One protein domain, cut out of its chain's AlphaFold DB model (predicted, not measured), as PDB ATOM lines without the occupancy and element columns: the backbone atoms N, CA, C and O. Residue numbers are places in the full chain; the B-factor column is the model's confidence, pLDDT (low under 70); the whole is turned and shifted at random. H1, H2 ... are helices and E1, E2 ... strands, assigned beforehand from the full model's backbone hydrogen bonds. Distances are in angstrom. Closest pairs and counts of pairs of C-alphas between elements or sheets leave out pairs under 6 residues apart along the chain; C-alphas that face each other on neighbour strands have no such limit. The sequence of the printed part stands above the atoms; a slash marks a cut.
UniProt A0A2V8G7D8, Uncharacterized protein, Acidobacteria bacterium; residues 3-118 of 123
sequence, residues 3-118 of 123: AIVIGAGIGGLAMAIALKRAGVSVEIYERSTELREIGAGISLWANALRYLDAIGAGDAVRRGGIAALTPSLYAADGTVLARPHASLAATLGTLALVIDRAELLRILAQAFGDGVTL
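AT A GLANCE: This is residues 3 to 118 of the 123 residues of an uncharacterized protein of Acidobacteria bacterium (UniProt A0A2V8G7D8). Two small three-stranded sheets stand toward opposite ends of a helical middle: H1 covers one face of the parallel sheet E1 E2 E7, H5 runs side by side with H1 and reaches toward the antiparallel sheet E3 E6 E4, and H2 and H3 lie between. Beyond the second sheet a narrow loop, residues 73 to 82 with E5, sticks out as an arm and makes the far end. The printed part has 116 residues, with five named helices and seven named strands in the order E1 H1 E2 E3 H2 H3 E4 E5 H4 E6 H5 E7, a mixed class. It is only just loose, close to compact, with a radius of gyration of the C-alphas of 16.2 A, and elongated, spanning 47 by 29 by 22 A.

IN THESE COORDINATES: E1, residues 3 to 6, begins with C-alpha 3 at (112.526, 146.980, 78.076). H1, residues 10 to 21, measures 16.6 A, and E2, residues 25 to 30, 17.0 A. E3, residues 41 to 45, measures 12.9 A and H2, residues 46 to 54, 12.4 A. H3 holds residues 58 to 64, E4 65 to 68, E5 80 to 82 and H4 87 to 92. E6, residues 96 to 100, measures 13.4 A and H5, residues 101 to 112, 16.5 A. E7, residues 116 to 118, ends with C-alpha 118 at (113.799, 137.234, 64.422).

HOW THE PARTS SIT: E1 and E2 are parallel, with N 5 and O 27 2.9 A apart; E2 and E7 are parallel, with N 117 and O 28 at 2.8 A. H1 is on this sheet in two layers, 9.0 A high, along the strands; E1, H1, E2 form a strand-helix-strand unit, two parallel neighbours joined through a helix, with a right-handed crossover. H1 and H5 touch at a shallow tilt of 19 degrees, the same way, closest at the C-alphas of Ile 17 and Phe 112, 5.5 A. H5 touches H3 with residues 103 to 107 alone, closest at the C-alphas of Leu 104 and Val 61, 6.6 A. H2 and H3 touch only at the corner, the C-alphas of Leu 52 and Gly 58 closest at 4.6 A. E6 is antiparallel to E3, N 44 and O 97 at 2.8 A, and to E4, N 66 and O 98 at 2.8 A. E3, H2 H3, E4 form a split unit, E6 between the two strands, with a right-handed crossover. H2 and H3 only graze this sheet, with residues 46 to 52 and 61 to 64. H4 and H2 are close but not clearly touching, the C-alphas of Leu 92 and Ala 46 closest at 6.2 A. E5 pairs with no named strand; residues 73 to 74 pair with it, antiparallel. In H1 to H5 every O i to N i+4 pair is within hydrogen-bond range.

THE WHOLE: The two C-alphas farthest apart, of Ser 25 and Asp 77, are 51.1 A apart. The printed part has no cut. The link E4 to E5 is long, with 11 residues. The mean pLDDT of the printed part is 92.2; residues 39 and 69 are under 70.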
ATOM      1  N   ALA A   3     111.106 147.277  78.206       96.19
ATOM      2  CA  ALA A   3     112.526 146.980  78.076       96.19
ATOM      3  C   ALA A   3     112.788 146.258  76.750       96.19
ATOM      4  O   ALA A   3     112.055 145.341  76.382       96.19
ATOM      5  N   ILE A   4     113.855 146.652  76.060       96.06
ATOM      6  CA  ILE A   4     114.302 146.005  74.827       96.06
ATOM      7  C   ILE A   4     115.519 145.139  75.150       96.06
ATOM      8  O   ILE A   4     116.492 145.625  75.729       96.06
ATOM      9  N   VAL A   5     115.472 143.865  74.764       97.06
ATOM     10  CA  VAL A   5     116.589 142.922  74.885       97.06
ATOM     11  C   VAL A   5     117.114 142.601  73.490       97.06
ATOM     12  O   VAL A   5     116.378 142.130  72.627       97.06
ATOM     13  N   ILE A   6     118.403 142.848  73.261       97.06
ATOM     14  CA  ILE A   6     119.066 142.523  71.995       97.06
ATOM     15  C   ILE A   6     119.790 141.182  72.153       97.06
ATOM     16  O   ILE A   6     120.730 141.066  72.939       97.06
ATOM     17  N   GLY A   7     119.342 140.180  71.402       95.94
ATOM     18  CA  GLY A   7     119.818 138.799  71.404       95.94
ATOM     19  C   GLY A   7     118.853 137.842  72.106       95.94
ATOM     20  O   GLY A   7     118.573 137.986  73.295       95.94
ATOM     21  N   ALA A   8     118.401 136.809  71.390       96.38
ATOM     22  CA  ALA A   8     117.523 135.755  71.913       96.38
ATOM     23  C   ALA A   8     118.289 134.476  72.294       96.38
ATOM     24  O   ALA A   8     117.761 133.372  72.200       96.38
ATOM     25  N   GLY A   9     119.540 134.619  72.736       95.31
ATOM     26  CA  GLY A   9     120.310 133.528  73.336       95.31
ATOM     27  C   GLY A   9     119.891 133.234  74.783       95.31
ATOM     28  O   GLY A   9     119.012 133.887  75.345       95.31
ATOM     29  N   ILE A  10     120.585 132.292  75.432       95.81
ATOM     30  CA  ILE A  10     120.300 131.854  76.814       95.81
ATOM     31  C   ILE A  10     120.204 133.031  77.795       95.81
ATOM     32  O   ILE A  10     119.232 133.137  78.539       95.81
ATOM     33  N   GLY A  11     121.192 133.932  77.790       95.69
ATOM     34  CA  GLY A  11     121.207 135.082  78.698       95.69
ATOM     35  C   GLY A  11     120.078 136.081  78.423       95.69
ATOM     36  O   GLY A  11     119.453 136.566  79.366       95.69
ATOM     37  N   GLY A  12     119.785 136.345  77.145       97.06
ATOM     38  CA  GLY A  12     118.731 137.273  76.731       97.06
ATOM     39  C   GLY A  12     117.341 136.766  77.101       97.06
ATOM     40  O   GLY A  12     116.579 137.481  77.749       97.06
ATOM     41  N   LEU A  13     117.046 135.501  76.791       97.88
ATOM     42  CA  LEU A  13     115.786 134.860  77.167       97.88
ATOM     43  C   LEU A  13     115.621 134.794  78.686       97.88
ATOM     44  O   LEU A  13     114.563 135.145  79.204       97.88
ATOM     45  N   ALA A  14     116.660 134.396  79.423       97.88
ATOM     46  CA  ALA A  14     116.557 134.288  80.872       97.88
ATOM     47  C   ALA A  14     116.321 135.658  81.540       97.88
ATOM     48  O   ALA A  14     115.438 135.786  82.393       97.88
ATOM     49  N   MET A  15     117.024 136.704  81.085       97.19
ATOM     50  CA  MET A  15     116.781 138.084  81.516       97.19
ATOM     51  C   MET A  15     115.357 138.542  81.175       97.19
ATOM     52  O   MET A  15     114.673 139.101  82.030       97.19
ATOM     53  N   ALA A  16     114.888 138.287  79.953       97.81
ATOM     54  CA  ALA A  16     113.556 138.682  79.515       97.81
ATOM     55  C   ALA A  16     112.449 138.026  80.354       97.81
ATOM     56  O   ALA A  16     111.490 138.694  80.742       97.81
ATOM     57  N   ILE A  17     112.606 136.748  80.716       98.06
ATOM     58  CA  ILE A  17     111.694 136.060  81.640       98.06
ATOM     59  C   ILE A  17     111.726 136.730  83.020       98.06
ATOM     60  O   ILE A  17     110.669 136.977  83.604       98.06
ATOM     61  N   ALA A  18     112.911 137.054  83.548       97.50
ATOM     62  CA  ALA A  18     113.038 137.723  84.843       97.50
ATOM     63  C   ALA A  18     112.358 139.105  84.853       97.50
ATOM     64  O   ALA A  18     111.604 139.411  85.778       97.50
ATOM     65  N   LEU A  19     112.556 139.907  83.804       96.81
ATOM     66  CA  LEU A  19     111.910 141.211  83.627       96.81
ATOM     67  C   LEU A  19     110.382 141.084  83.515       96.81
ATOM     68  O   LEU A  19     109.657 141.807  84.201       96.81
ATOM     69  N   LYS A  20     109.885 140.118  82.733       95.88
ATOM     70  CA  LYS A  20     108.446 139.833  82.598       95.88
ATOM     71  C   LYS A  20     107.819 139.452  83.942       95.88
ATOM     72  O   LYS A  20     106.756 139.957  84.293       95.88
ATOM     73  N   ARG A  21     108.506 138.630  84.746       95.00
ATOM     74  CA  ARG A  21     108.081 138.275  86.117       95.00
ATOM     75  C   ARG A  21     108.096 139.464  87.078       95.00
ATOM     76  O   ARG A  21     107.307 139.482  88.016       95.00
ATOM     77  N   ALA A  22     108.950 140.457  86.837       95.81
ATOM     78  CA  ALA A  22     108.970 141.716  87.579       95.81
ATOM     79  C   ALA A  22     107.900 142.727  87.108       95.81
ATOM     80  O   ALA A  22     107.872 143.854  87.598       95.81
ATOM     81  N   GLY A  23     107.024 142.353  86.167       96.06
ATOM     82  CA  GLY A  23     105.954 143.216  85.654       96.06
ATOM     83  C   GLY A  23     106.402 144.209  84.577       96.06
ATOM     84  O   GLY A  23     105.673 145.151  84.274       96.06
ATOM     85  N   VAL A  24     107.590 144.021  83.996       96.94
ATOM     86  CA  VAL A  24     108.099 144.850  82.896       96.94
ATOM     87  C   VAL A  24     107.698 144.220  81.562       96.94
ATOM     88  O   VAL A  24     107.924 143.030  81.347       96.94
ATOM     89  N   SER A  25     107.131 145.009  80.647       96.06
ATOM     90  CA  SER A  25     106.916 144.569  79.261       96.06
ATOM     91  C   SER A  25     108.264 144.412  78.560       96.06
ATOM     92  O   SER A  25     109.112 145.298  78.675       96.06
ATOM     93  N   VAL A  26     108.475 143.313  77.835       97.38
ATOM     94  CA  VAL A  26     109.762 143.012  77.189       97.38
ATOM     95  C   VAL A  26     109.565 142.643  75.731       97.38
ATOM     96  O   VAL A  26     108.690 141.840  75.415       97.38
ATOM     97  N   GLU A  27     110.433 143.175  74.878       96.00
ATOM     98  CA  GLU A  27     110.577 142.782  73.476       96.00
ATOM     99  C   GLU A  27     112.011 142.301  73.239       96.00
ATOM    100  O   GLU A  27     112.968 142.934  73.697       96.00
ATOM    101  N   ILE A  28     112.164 141.167  72.551       97.44
ATOM    102  CA  ILE A  28     113.473 140.602  72.208       97.44
ATOM    103  C   ILE A  28     113.692 140.718  70.702       97.44
ATOM    104  O   ILE A  28     112.829 140.317  69.923       97.44
ATOM    105  N   TYR A  29     114.864 141.195  70.293       97.06
ATOM    106  CA  TYR A  29     115.285 141.226  68.891       97.06
ATOM    107  C   TYR A  29     116.502 140.337  68.681       97.06
ATOM    108  O   TYR A  29     117.496 140.475  69.388       97.06
ATOM    109  N   GLU A  30     116.441 139.447  67.701       96.69
ATOM    110  CA  GLU A  30     117.508 138.506  67.375       96.69
ATOM    111  C   GLU A  30     117.874 138.601  65.898       96.69
ATOM    112  O   GLU A  30     117.001 138.625  65.032       96.69
ATOM    113  N   ARG A  31     119.180 138.618  65.612       96.31
ATOM    114  CA  ARG A  31     119.709 138.716  64.247       96.31
ATOM    115  C   ARG A  31     119.394 137.471  63.426       96.31
ATOM    116  O   ARG A  31     119.176 137.572  62.222       96.31
ATOM    117  N   SER A  32     119.412 136.307  64.057       94.06
ATOM    118  CA  SER A  32     119.146 135.021  63.418       94.06
ATOM    119  C   SER A  32     117.679 134.910  62.998       94.06
ATOM    120  O   SER A  32     116.784 135.402  63.680       94.06
ATOM    121  N   THR A  33     117.419 134.243  61.874       94.62
ATOM    122  CA  THR A  33     116.052 133.981  61.382       94.62
ATOM    123  C   THR A  33     115.384 132.788  62.064       94.62
ATOM    124  O   THR A  33     114.212 132.522  61.826       94.62
ATOM    125  N   GLU A  34     116.123 132.059  62.898       92.31
ATOM    126  CA  GLU A  34     115.643 130.948  63.712       92.31
ATOM    127  C   GLU A  34     116.357 130.950  65.068       92.31
ATOM    128  O   GLU A  34     117.517 131.358  65.170       92.31
ATOM    129  N   LEU A  35     115.677 130.470  66.112       88.69
ATOM    130  CA  LEU A  35     116.308 130.196  67.402       88.69
ATOM    131  C   LEU A  35     117.030 128.859  67.316       88.69
ATOM    132  O   LEU A  35     116.459 127.806  67.600       88.69
ATOM    133  N   ARG A  36     118.291 128.904  66.899       83.94
ATOM    134  CA  ARG A  36     119.127 127.716  66.795       83.94
ATOM    135  C   ARG A  36     120.445 127.928  67.505       83.94
ATOM    136  O   ARG A  36     121.126 128.926  67.314       83.94
ATOM    137  N   GLU A  37     120.827 126.917  68.266       77.19
ATOM    138  CA  GLU A  37     122.169 126.793  68.806       77.19
ATOM    139  C   GLU A  37     122.857 125.600  68.150       77.19
ATOM    140  O   GLU A  37     122.262 124.536  67.964       77.19
ATOM    141  N   ILE A  38     124.122 125.783  67.776       72.62
ATOM    142  CA  ILE A  38     124.969 124.682  67.311       72.62
ATOM    143  C   ILE A  38     125.490 123.952  68.555       72.62
ATOM    144  O   ILE A  38     125.961 124.588  69.500       72.62
ATOM    145  N   GLY A  39     125.325 122.630  68.575       69.69
ATOM    146  CA  GLY A  39     125.427 121.796  69.773       69.69
ATOM    147  C   GLY A  39     126.772 121.842  70.506       69.69
ATOM    148  O   GLY A  39     127.838 121.869  69.896       69.69
ATOM    149  N   ALA A  40     126.666 121.820  71.836       81.69
ATOM    150  CA  ALA A  40     127.671 121.447  72.829       81.69
ATOM    151  C   ALA A  40     126.965 121.363  74.197       81.69
ATOM    152  O   ALA A  40     126.017 122.110  74.457       81.69
ATOM    153  N   GLY A  41     127.427 120.484  75.088       89.81
ATOM    154  CA  GLY A  41     126.943 120.467  76.469       89.81
ATOM    155  C   GLY A  41     127.414 121.707  77.235       89.81
ATOM    156  O   GLY A  41     128.583 122.082  77.147       89.81
ATOM    157  N   ILE A  42     126.526 122.329  78.014       92.25
ATOM    158  CA  ILE A  42     126.860 123.407  78.952       92.25
ATOM    159  C   ILE A  42     126.712 122.918  80.394       92.25
ATOM    160  O   ILE A  42     125.763 122.214  80.734       92.25
ATOM    161  N   SER A  43     127.665 123.297  81.250       93.56
ATOM    162  CA  SER A  43     127.615 123.015  82.688       93.56
ATOM    163  C   SER A  43     126.926 124.153  83.437       93.56
ATOM    164  O   SER A  43     127.435 125.272  83.492       93.56
ATOM    165  N   LEU A  44     125.783 123.856  84.047       94.38
ATOM    166  CA  LEU A  44     125.033 124.750  84.921       94.38
ATOM    167  C   LEU A  44     125.376 124.442  86.375       94.38
ATOM    168  O   LEU A  44     124.996 123.401  86.902       94.38
ATOM    169  N   TRP A  45     126.088 125.355  87.026       92.62
ATOM    170  CA  TRP A  45     126.419 125.245  88.446       92.62
ATOM    171  C   TRP A  45     125.232 125.643  89.332       92.62
ATOM    172  O   TRP A  45     124.253 126.233  88.867       92.62
ATOM    173  N   ALA A  46     125.327 125.345  90.629       91.81
ATOM    174  CA  ALA A  46     124.270 125.596  91.611       91.81
ATOM    175  C   ALA A  46     123.660 127.013  91.555       91.81
ATOM    176  O   ALA A  46     122.456 127.176  91.731       91.81
ATOM    177  N   ASN A  47     124.462 128.049  91.292       93.62
ATOM    178  CA  ASN A  47     123.977 129.427  91.157       93.62
ATOM    179  C   ASN A  47     123.059 129.618  89.937       93.62
ATOM    180  O   ASN A  47     122.014 130.254  90.059       93.62
ATOM    181  N   ALA A  48     123.419 129.043  88.789       95.69
ATOM    182  CA  ALA A  48     122.600 129.086  87.584       95.69
ATOM    183  C   ALA A  48     121.290 128.315  87.787       95.69
ATOM    184  O   ALA A  48     120.229 128.826  87.446       95.69
ATOM    185  N   LEU A  49     121.345 127.133  88.412       95.06
ATOM    186  CA  LEU A  49     120.148 126.348  88.732       95.06
ATOM    187  C   LEU A  49     119.197 127.117  89.659       95.06
ATOM    188  O   LEU A  49     118.018 127.228  89.348       95.06
ATOM    189  N   ARG A  50     119.716 127.743  90.721       94.50
ATOM    190  CA  ARG A  50     118.911 128.588  91.623       94.50
ATOM    191  C   ARG A  50     118.248 129.762  90.903       94.50
ATOM    192  O   ARG A  50     117.119 130.122  91.221       94.50
ATOM    193  N   TYR A  51     118.946 130.382  89.954       96.00
ATOM    194  CA  TYR A  51     118.364 131.446  89.142       96.00
ATOM    195  C   TYR A  51     117.257 130.916  88.220       96.00
ATOM    196  O   TYR A  51     116.184 131.512  88.142       96.00
ATOM    197  N   LEU A  52     117.478 129.766  87.581       97.06
ATOM    198  CA  LEU A  52     116.482 129.099  86.742       97.06
ATOM    199  C   LEU A  52     115.237 128.688  87.543       97.06
ATOM    200  O   LEU A  52     114.121 128.840  87.044       97.06
ATOM    201  N   ASP A  53     115.408 128.242  88.790       95.88
ATOM    202  CA  ASP A  53     114.309 127.987  89.729       95.88
ATOM    203  C   ASP A  53     113.506 129.281  89.981       95.88
ATOM    204  O   ASP A  53     112.281 129.297  89.851       95.88
ATOM    205  N   ALA A  54     114.188 130.403  90.248       96.06
ATOM    206  CA  ALA A  54     113.549 131.695  90.521       96.06
ATOM    207  C   ALA A  54     112.725 132.241  89.339       96.06
ATOM    208  O   ALA A  54     111.726 132.941  89.555       96.06
ATOM    209  N   ILE A  55     113.109 131.909  88.102       96.81
ATOM    210  CA  ILE A  55     112.361 132.280  86.893       96.81
ATOM    211  C   ILE A  55     111.354 131.212  86.432       96.81
ATOM    212  O   ILE A  55     110.623 131.448  85.473       96.81
ATOM    213  N   GLY A  56     111.253 130.076  87.134       96.38
ATOM    214  CA  GLY A  56     110.298 128.996  86.849       96.38
ATOM    215  C   GLY A  56     110.729 128.008  85.758       96.38
ATOM    216  O   GLY A  56     109.921 127.192  85.327       96.38
ATOM    217  N   ALA A  57     111.985 128.058  85.311       97.50
ATOM    218  CA  ALA A  57     112.540 127.150  84.300       97.50
ATOM    219  C   ALA A  57     113.286 125.943  84.906       97.50
ATOM    220  O   ALA A  57     113.601 124.989  84.195       97.50
ATOM    221  N   GLY A  58     113.570 125.976  86.212       96.06
ATOM    222  CA  GLY A  58     114.426 125.012  86.906       96.06
ATOM    223  C   GLY A  58     114.037 123.546  86.714       96.06
ATOM    224  O   GLY A  58     114.866 122.735  86.300       96.06
ATOM    225  N   ASP A  59     112.766 123.204  86.922       96.56
ATOM    226  CA  ASP A  59     112.286 121.823  86.787       96.56
ATOM    227  C   ASP A  59     112.415 121.284  85.359       96.56
ATOM    228  O   ASP A  59     112.769 120.122  85.153       96.56
ATOM    229  N   ALA A  60     112.139 122.121  84.355       97.62
ATOM    230  CA  ALA A  60     112.291 121.739  82.955       97.62
ATOM    231  C   ALA A  60     113.767 121.489  82.617       97.62
ATOM    232  O   ALA A  60     114.087 120.479  81.994       97.62
ATOM    233  N   VAL A  61     114.668 122.346  83.106       97.06
ATOM    234  CA  VAL A  61     116.119 122.175  82.939       97.06
ATOM    235  C   VAL A  61     116.619 120.907  83.630       97.06
ATOM    236  O   VAL A  61     117.413 120.170  83.051       97.06
ATOM    237  N   ARG A  62     116.125 120.595  84.833       95.31
ATOM    238  CA  ARG A  62     116.480 119.356  85.546       95.31
ATOM    239  C   ARG A  62     116.010 118.097  84.821       95.31
ATOM    240  O   ARG A  62     116.706 117.093  84.884       95.31
ATOM    241  N   ARG A  63     114.873 118.149  84.118       96.25
ATOM    242  CA  ARG A  63     114.391 117.041  83.275       96.25
ATOM    243  C   ARG A  63     115.171 116.890  81.968       96.25
ATOM    244  O   ARG A  63     115.301 115.772  81.486       96.25
ATOM    245  N   GLY A  64     115.655 117.993  81.397       94.62
ATOM    246  CA  GLY A  64     116.399 118.001  80.131       94.62
ATOM    247  C   GLY A  64     117.906 117.759  80.269       94.62
ATOM    248  O   GLY A  64     118.586 117.603  79.259       94.62
ATOM    249  N   GLY A  65     118.447 117.748  81.491       94.25
ATOM    250  CA  GLY A  65     119.879 117.594  81.747       94.25
ATOM    251  C   GLY A  65     120.239 116.423  82.656       94.25
ATOM    252  O   GLY A  65     119.391 115.733  83.213       94.25
ATOM    253  N   ILE A  66     121.543 116.219  82.822       92.50
ATOM    254  CA  ILE A  66     122.138 115.156  83.631       92.50
ATOM    255  C   ILE A  66     122.865 115.797  84.811       92.50
ATOM    256  O   ILE A  66     123.756 116.629  84.632       92.50
ATOM    257  N   ALA A  67     122.507 115.407  86.034       87.19
ATOM    258  CA  ALA A  67     123.205 115.866  87.230       87.19
ATOM    259  C   ALA A  67     124.657 115.353  87.240       87.19
ATOM    260  O   ALA A  67     124.906 114.150  87.141       87.19
ATOM    261  N   ALA A  68     125.620 116.262  87.385       77.06
ATOM    262  CA  ALA A  68     127.022 115.898  87.533       77.06
ATOM    263  C   ALA A  68     127.282 115.463  88.981       77.06
ATOM    264  O   ALA A  68     127.138 116.255  89.913       77.06
ATOM    265  N   LEU A  69     127.684 114.203  89.163       67.12
ATOM    266  CA  LEU A  69     127.891 113.615  90.490       67.12
ATOM    267  C   LEU A  69     129.092 114.231  91.220       67.12
ATOM    268  O   LEU A  69     129.012 114.515  92.412       67.12
ATOM    269  N   THR A  70     130.195 114.472  90.507       75.75
ATOM    270  CA  THR A  70     131.449 114.974  91.093       75.75
ATOM    271  C   THR A  70     132.233 115.827  90.090       75.75
ATOM    272  O   THR A  70     133.204 115.343  89.494       75.75
ATOM    273  N   PRO A  71     131.842 117.096  89.867       80.94
ATOM    274  CA  PRO A  71     132.661 117.997  89.065       80.94
ATOM    275  C   PRO A  71     134.070 118.061  89.666       80.94
ATOM    276  O   PRO A  71     134.225 118.083  90.879       80.94
ATOM    277  N   SER A  72     135.111 118.010  88.845       87.69
ATOM    278  CA  SER A  72     136.504 118.006  89.306       87.69
ATOM    279  C   SER A  72     137.344 118.804  88.318       87.69
ATOM    280  O   SER A  72     137.133 118.689  87.112       87.69
ATOM    281  N   LEU A  73     138.288 119.597  88.816       89.56
ATOM    282  CA  LEU A  73     139.293 120.265  87.996       89.56
ATOM    283  C   LEU A  73     140.591 119.473  88.050       89.56
ATOM    284  O   LEU A  73     141.055 119.101  89.131       89.56
ATOM    285  N   TYR A  74     141.180 119.277  86.878       94.06
ATOM    286  CA  TYR A  74     142.444 118.584  86.698       94.06
ATOM    287  C   TYR A  74     143.435 119.508  85.996       94.06
ATOM    288  O   TYR A  74     143.055 120.282  85.117       94.06
ATOM    289  N   ALA A  75     144.700 119.424  86.388       96.81
ATOM    290  CA  ALA A  75     145.803 119.943  85.601       96.81
ATOM    291  C   ALA A  75     146.007 119.072  84.349       96.81
ATOM    292  O   ALA A  75     145.462 117.971  84.240       96.81
ATOM    293  N   ALA A  76     146.807 119.563  83.400       97.06
ATOM    294  CA  ALA A  76     147.068 118.861  82.141       97.06
ATOM    295  C   ALA A  76     147.739 117.486  82.333       97.06
ATOM    296  O   ALA A  76     147.570 116.601  81.502       97.06
ATOM    297  N   ASP A  77     148.466 117.299  83.436       96.81
ATOM    298  CA  ASP A  77     149.107 116.037  83.822       96.81
ATOM    299  C   ASP A  77     148.168 115.071  84.577       96.81
ATOM    300  O   ASP A  77     148.590 113.998  85.000       96.81
ATOM    301  N   GLY A  78     146.895 115.439  84.756       95.75
ATOM    302  CA  GLY A  78     145.907 114.655  85.497       95.75
ATOM    303  C   GLY A  78     145.903 114.897  87.008       95.75
ATOM    304  O   GLY A  78     145.081 114.303  87.710       95.75
ATOM    305  N   THR A  79     146.753 115.785  87.533       96.75
ATOM    306  CA  THR A  79     146.730 116.157  88.952       96.75
ATOM    307  C   THR A  79     145.402 116.821  89.305       96.75
ATOM    308  O   THR A  79     144.945 117.734  88.620       96.75
ATOM    309  N   VAL A  80     144.763 116.389  90.394       94.88
ATOM    310  CA  VAL A  80     143.518 117.002  90.880       94.88
ATOM    311  C   VAL A  80     143.825 118.382  91.463       94.88
ATOM    312  O   VAL A  80     144.496 118.485  92.486       94.88
ATOM    313  N   LEU A  81     143.287 119.436  90.845       93.69
ATOM    314  CA  LEU A  81     143.400 120.815  91.333       93.69
ATOM    315  C   LEU A  81     142.286 121.159  92.320       93.69
ATOM    316  O   LEU A  81     142.519 121.827  93.322       93.69
ATOM    317  N   ALA A  82     141.063 120.711  92.033       89.44
ATOM    318  CA  ALA A  82     139.927 120.943  92.912       89.44
ATOM    319  C   ALA A  82     138.861 119.862  92.751       89.44
ATOM    320  O   ALA A  82     138.531 119.440  91.642       89.44
ATOM    321  N   ARG A  83     138.267 119.472  93.878       88.19
ATOM    322  CA  ARG A  83     137.026 118.702  93.942       88.19
ATOM    323  C   ARG A  83     136.094 119.408  94.916       88.19
ATOM    324  O   ARG A  83     136.473 119.568  96.077       88.19
ATOM    325  N   PRO A  84     134.901 119.846  94.489       81.69
ATOM    326  CA  PRO A  84     133.879 120.300  95.409       81.69
ATOM    327  C   PRO A  84     133.613 119.193  96.421       81.69
ATOM    328  O   PRO A  84     133.453 118.024  96.064       81.69
ATOM    329  N   HIS A  85     133.596 119.566  97.693       81.19
ATOM    330  CA  HIS A  85     133.335 118.612  98.752       81.19
ATOM    331  C   HIS A  85     131.911 118.063  98.612       81.19
ATOM    332  O   HIS A  85     130.976 118.824  98.357       81.19
ATOM    333  N   ALA A  86     131.726 116.756  98.818       74.06
ATOM    334  CA  ALA A  86     130.426 116.099  98.657       74.06
ATOM    335  C   ALA A  86     129.318 116.748  99.513       74.06
ATOM    336  O   ALA A  86     128.159 116.785  99.104       74.06
ATOM    337  N   SER A  87     129.673 117.338 100.662       82.31
ATOM    338  CA  SER A  87     128.712 118.044 101.524       82.31
ATOM    339  C   SER A  87     128.098 119.293 100.886       82.31
ATOM    340  O   SER A  87     126.994 119.666 101.273       82.31
ATOM    341  N   LEU A  88     128.738 119.928  99.893       82.19
ATOM    342  CA  LEU A  88     128.133 121.081  99.214       82.19
ATOM    343  C   LEU A  88     126.853 120.683  98.472       82.19
ATOM    344  O   LEU A  88     125.956 121.512  98.353       82.19
ATOM    345  N   ALA A  89     126.742 119.437  97.997       78.06
ATOM    346  CA  ALA A  89     125.521 118.967  97.350       78.06
ATOM    347  C   ALA A  89     124.337 118.966  98.328       78.06
ATOM    348  O   ALA A  89     123.233 119.329  97.939       78.06
ATOM    349  N   ALA A  90     124.571 118.650  99.608       81.25
ATOM    350  CA  ALA A  90     123.532 118.691 100.634       81.25
ATOM    351  C   ALA A  90     123.027 120.122 100.892       81.25
ATOM    352  O   ALA A  90     121.834 120.326 101.089       81.25
ATOM    353  N   THR A  91     123.914 121.121 100.839       84.44
ATOM    354  CA  THR A  91     123.549 122.533 101.058       84.44
ATOM    355  C   THR A  91     122.957 123.195  99.811       84.44
ATOM    356  O   THR A  91     122.092 124.059  99.917       84.44
ATOM    357  N   LEU A  92     123.438 122.828  98.621       83.12
ATOM    358  CA  LEU A  92     123.098 123.487  97.354       83.12
ATOM    359  C   LEU A  92     122.081 122.699  96.510       83.12
ATOM    360  O   LEU A  92     121.676 123.163  95.444       83.12
ATOM    361  N   GLY A  93     121.693 121.499  96.949       81.38
ATOM    362  CA  GLY A  93     120.828 120.551  96.241       81.38
ATOM    363  C   GLY A  93     121.535 119.822  95.095       81.38
ATOM    364  O   GLY A  93     121.544 118.597  95.025       81.38
ATOM    365  N   THR A  94     122.149 120.558  94.168       80.94
ATOM    366  CA  THR A  94     122.911 119.986  93.047       80.94
ATOM    367  C   THR A  94     124.117 120.863  92.750       80.94
ATOM    368  O   THR A  94     123.974 122.073  92.598       80.94
ATOM    369  N   LEU A  95     125.306 120.261  92.658       85.44
ATOM    370  CA  LEU A  95     126.550 120.998  92.408       85.44
ATOM    371  C   LEU A  95     126.615 121.543  90.985       85.44
ATOM    372  O   LEU A  95     126.904 122.722  90.780       85.44
ATOM    373  N   ALA A  96     126.337 120.670  90.020       89.62
ATOM    374  CA  ALA A  96     126.239 121.026  88.624       89.62
ATOM    375  C   ALA A  96     125.299 120.075  87.879       89.62
ATOM    376  O   ALA A  96     125.090 118.928  88.276       89.62
ATOM    377  N   LEU A  97     124.754 120.563  86.776       93.38
ATOM    378  CA  LEU A  97     123.969 119.814  85.812       93.38
ATOM    379  C   LEU A  97     124.511 120.122  84.420       93.38
ATOM    380  O   LEU A  97     124.779 121.278  84.104       93.38
ATOM    381  N   VAL A  98     124.689 119.094  83.601       94.50
ATOM    382  CA  VAL A  98     125.082 119.245  82.201       94.50
ATOM    383  C   VAL A  98     123.839 119.095  81.341       94.50
ATOM    384  O   VAL A  98     123.091 118.135  81.497       94.50
ATOM    385  N   ILE A  99     123.609 120.044  80.443       95.44
ATOM    386  CA  ILE A  99     122.480 120.037  79.511       95.44
ATOM    387  C   ILE A  99     122.973 120.409  78.119       95.44
ATOM    388  O   ILE A  99     123.945 121.153  77.982       95.44
ATOM    389  N   ASP A 100     122.320 119.893  77.081       94.69
ATOM    390  CA  ASP A 100     122.570 120.371  75.727       94.69
ATOM    391  C   ASP A 100     122.169 121.852  75.604       94.69
ATOM    392  O   ASP A 100     121.124 122.285  76.097       94.69
ATOM    393  N   ARG A 101     123.020 122.658  74.966       93.69
ATOM    394  CA  ARG A 101     122.781 124.099  74.846       93.69
ATOM    395  C   ARG A 101     121.515 124.424  74.046       93.69
ATOM    396  O   ARG A 101     120.824 125.378  74.400       93.69
ATOM    397  N   ALA A 102     121.194 123.647  73.008       94.06
ATOM    398  CA  ALA A 102     119.968 123.834  72.235       94.06
ATOM    399  C   ALA A 102     118.733 123.443  73.056       94.06
ATOM    400  O   ALA A 102     117.715 124.130  72.985       94.06
ATOM    401  N   GLU A 103     118.838 122.416  73.900       95.44
ATOM    402  CA  GLU A 103     117.763 122.052  74.828       95.44
ATOM    403  C   GLU A 103     117.502 123.151  75.870       95.44
ATOM    404  O   GLU A 103     116.352 123.533  76.100       95.44
ATOM    405  N   LEU A 104     118.555 123.732  76.453       96.44
ATOM    406  CA  LEU A 104     118.412 124.866  77.371       96.44
ATOM    407  C   LEU A 104     117.769 126.078  76.683       96.44
ATOM    408  O   LEU A 104     116.864 126.695  77.248       96.44
ATOM    409  N   LEU A 105     118.201 126.404  75.460       96.44
ATOM    410  CA  LEU A 105     117.597 127.472  74.665       96.44
ATOM    411  C   LEU A 105     116.108 127.205  74.421       96.44
ATOM    412  O   LEU A 105     115.285 128.090  74.643       96.44
ATOM    413  N   ARG A 106     115.756 125.979  74.019       95.44
ATOM    414  CA  ARG A 106     114.375 125.560  73.757       95.44
ATOM    415  C   ARG A 106     113.498 125.715  74.998       95.44
ATOM    416  O   ARG A 106     112.397 126.250  74.894       95.44
ATOM    417  N   ILE A 107     113.981 125.281  76.162       97.44
ATOM    418  CA  ILE A 107     113.264 125.416  77.439       97.44
ATOM    419  C   ILE A 107     113.010 126.891  77.767       97.44
ATOM    420  O   ILE A 107     111.893 127.254  78.132       97.44
ATOM    421  N   LEU A 108     114.022 127.748  77.616       97.75
ATOM    422  CA  LEU A 108     113.890 129.177  77.905       97.75
ATOM    423  C   LEU A 108     112.979 129.890  76.900       97.75
ATOM    424  O   LEU A 108     112.153 130.702  77.303       97.75
ATOM    425  N   ALA A 109     113.067 129.556  75.612       96.75
ATOM    426  CA  ALA A 109     112.181 130.098  74.586       96.75
ATOM    427  C   ALA A 109     110.715 129.732  74.873       96.75
ATOM    428  O   ALA A 109     109.842 130.596  74.836       96.75
ATOM    429  N   GLN A 110     110.451 128.478  75.256       95.94
ATOM    430  CA  GLN A 110     109.115 128.039  75.669       95.94
ATOM    431  C   GLN A 110     108.626 128.740  76.940       95.94
ATOM    432  O   GLN A 110     107.455 129.099  77.023       95.94
ATOM    433  N   ALA A 111     109.505 128.945  77.923       96.69
ATOM    434  CA  ALA A 111     109.160 129.639  79.160       96.69
ATOM    435  C   ALA A 111     108.862 131.133  78.938       96.69
ATOM    436  O   ALA A 111     108.028 131.704  79.640       96.69
ATOM    437  N   PHE A 112     109.530 131.771  77.974       96.62
ATOM    438  CA  PHE A 112     109.269 133.163  77.615       96.62
ATOM    439  C   PHE A 112     107.939 133.329  76.859       96.62
ATOM    440  O   PHE A 112     107.146 134.223  77.196       96.62
ATOM    441  N   GLY A 113     107.680 132.434  75.899       93.50
ATOM    442  CA  GLY A 113     106.530 132.478  74.997       93.50
ATOM    443  C   GLY A 113     106.754 133.444  73.832       93.50
ATOM    444  O   GLY A 113     107.858 133.545  73.299       93.50
ATOM    445  N   ASP A 114     105.700 134.158  73.443       89.44
ATOM    446  CA  ASP A 114     105.754 135.139  72.356       89.44
ATOM    447  C   ASP A 114     106.512 136.416  72.760       89.44
ATOM    448  O   ASP A 114     106.568 136.780  73.939       89.44
ATOM    449  N   GLY A 115     107.054 137.127  71.765       88.31
ATOM    450  CA  GLY A 115     107.759 138.405  71.958       88.31
ATOM    451  C   GLY A 115     109.190 138.449  71.416       88.31
ATOM    452  O   GLY A 115     109.929 139.383  71.726       88.31
ATOM    453  N   VAL A 116     109.593 137.445  70.633       96.19
ATOM    454  CA  VAL A 116     110.885 137.419  69.934       96.19
ATOM    455  C   VAL A 116     110.688 137.804  68.471       96.19
ATOM    456  O   VAL A 116     109.983 137.121  67.734       96.19
ATOM    457  N   THR A 117     111.351 138.874  68.045       96.44
ATOM    458  CA  THR A 117     111.442 139.283  66.643       96.44
ATOM    459  C   THR A 117     112.762 138.782  66.065       96.44
ATOM    460  O   THR A 117     113.839 139.220  66.472       96.44
ATOM    461  N   LEU A 118     112.668 137.844  65.125       96.50
ATOM    462  CA  LEU A 118     113.799 137.234  64.422       96.50
ATOM    463  C   LEU A 118     114.205 138.072  63.198       96.50
ATOM    464  O   LEU A 118     113.397 138.829  62.662       96.50
TER     465      LEU A 118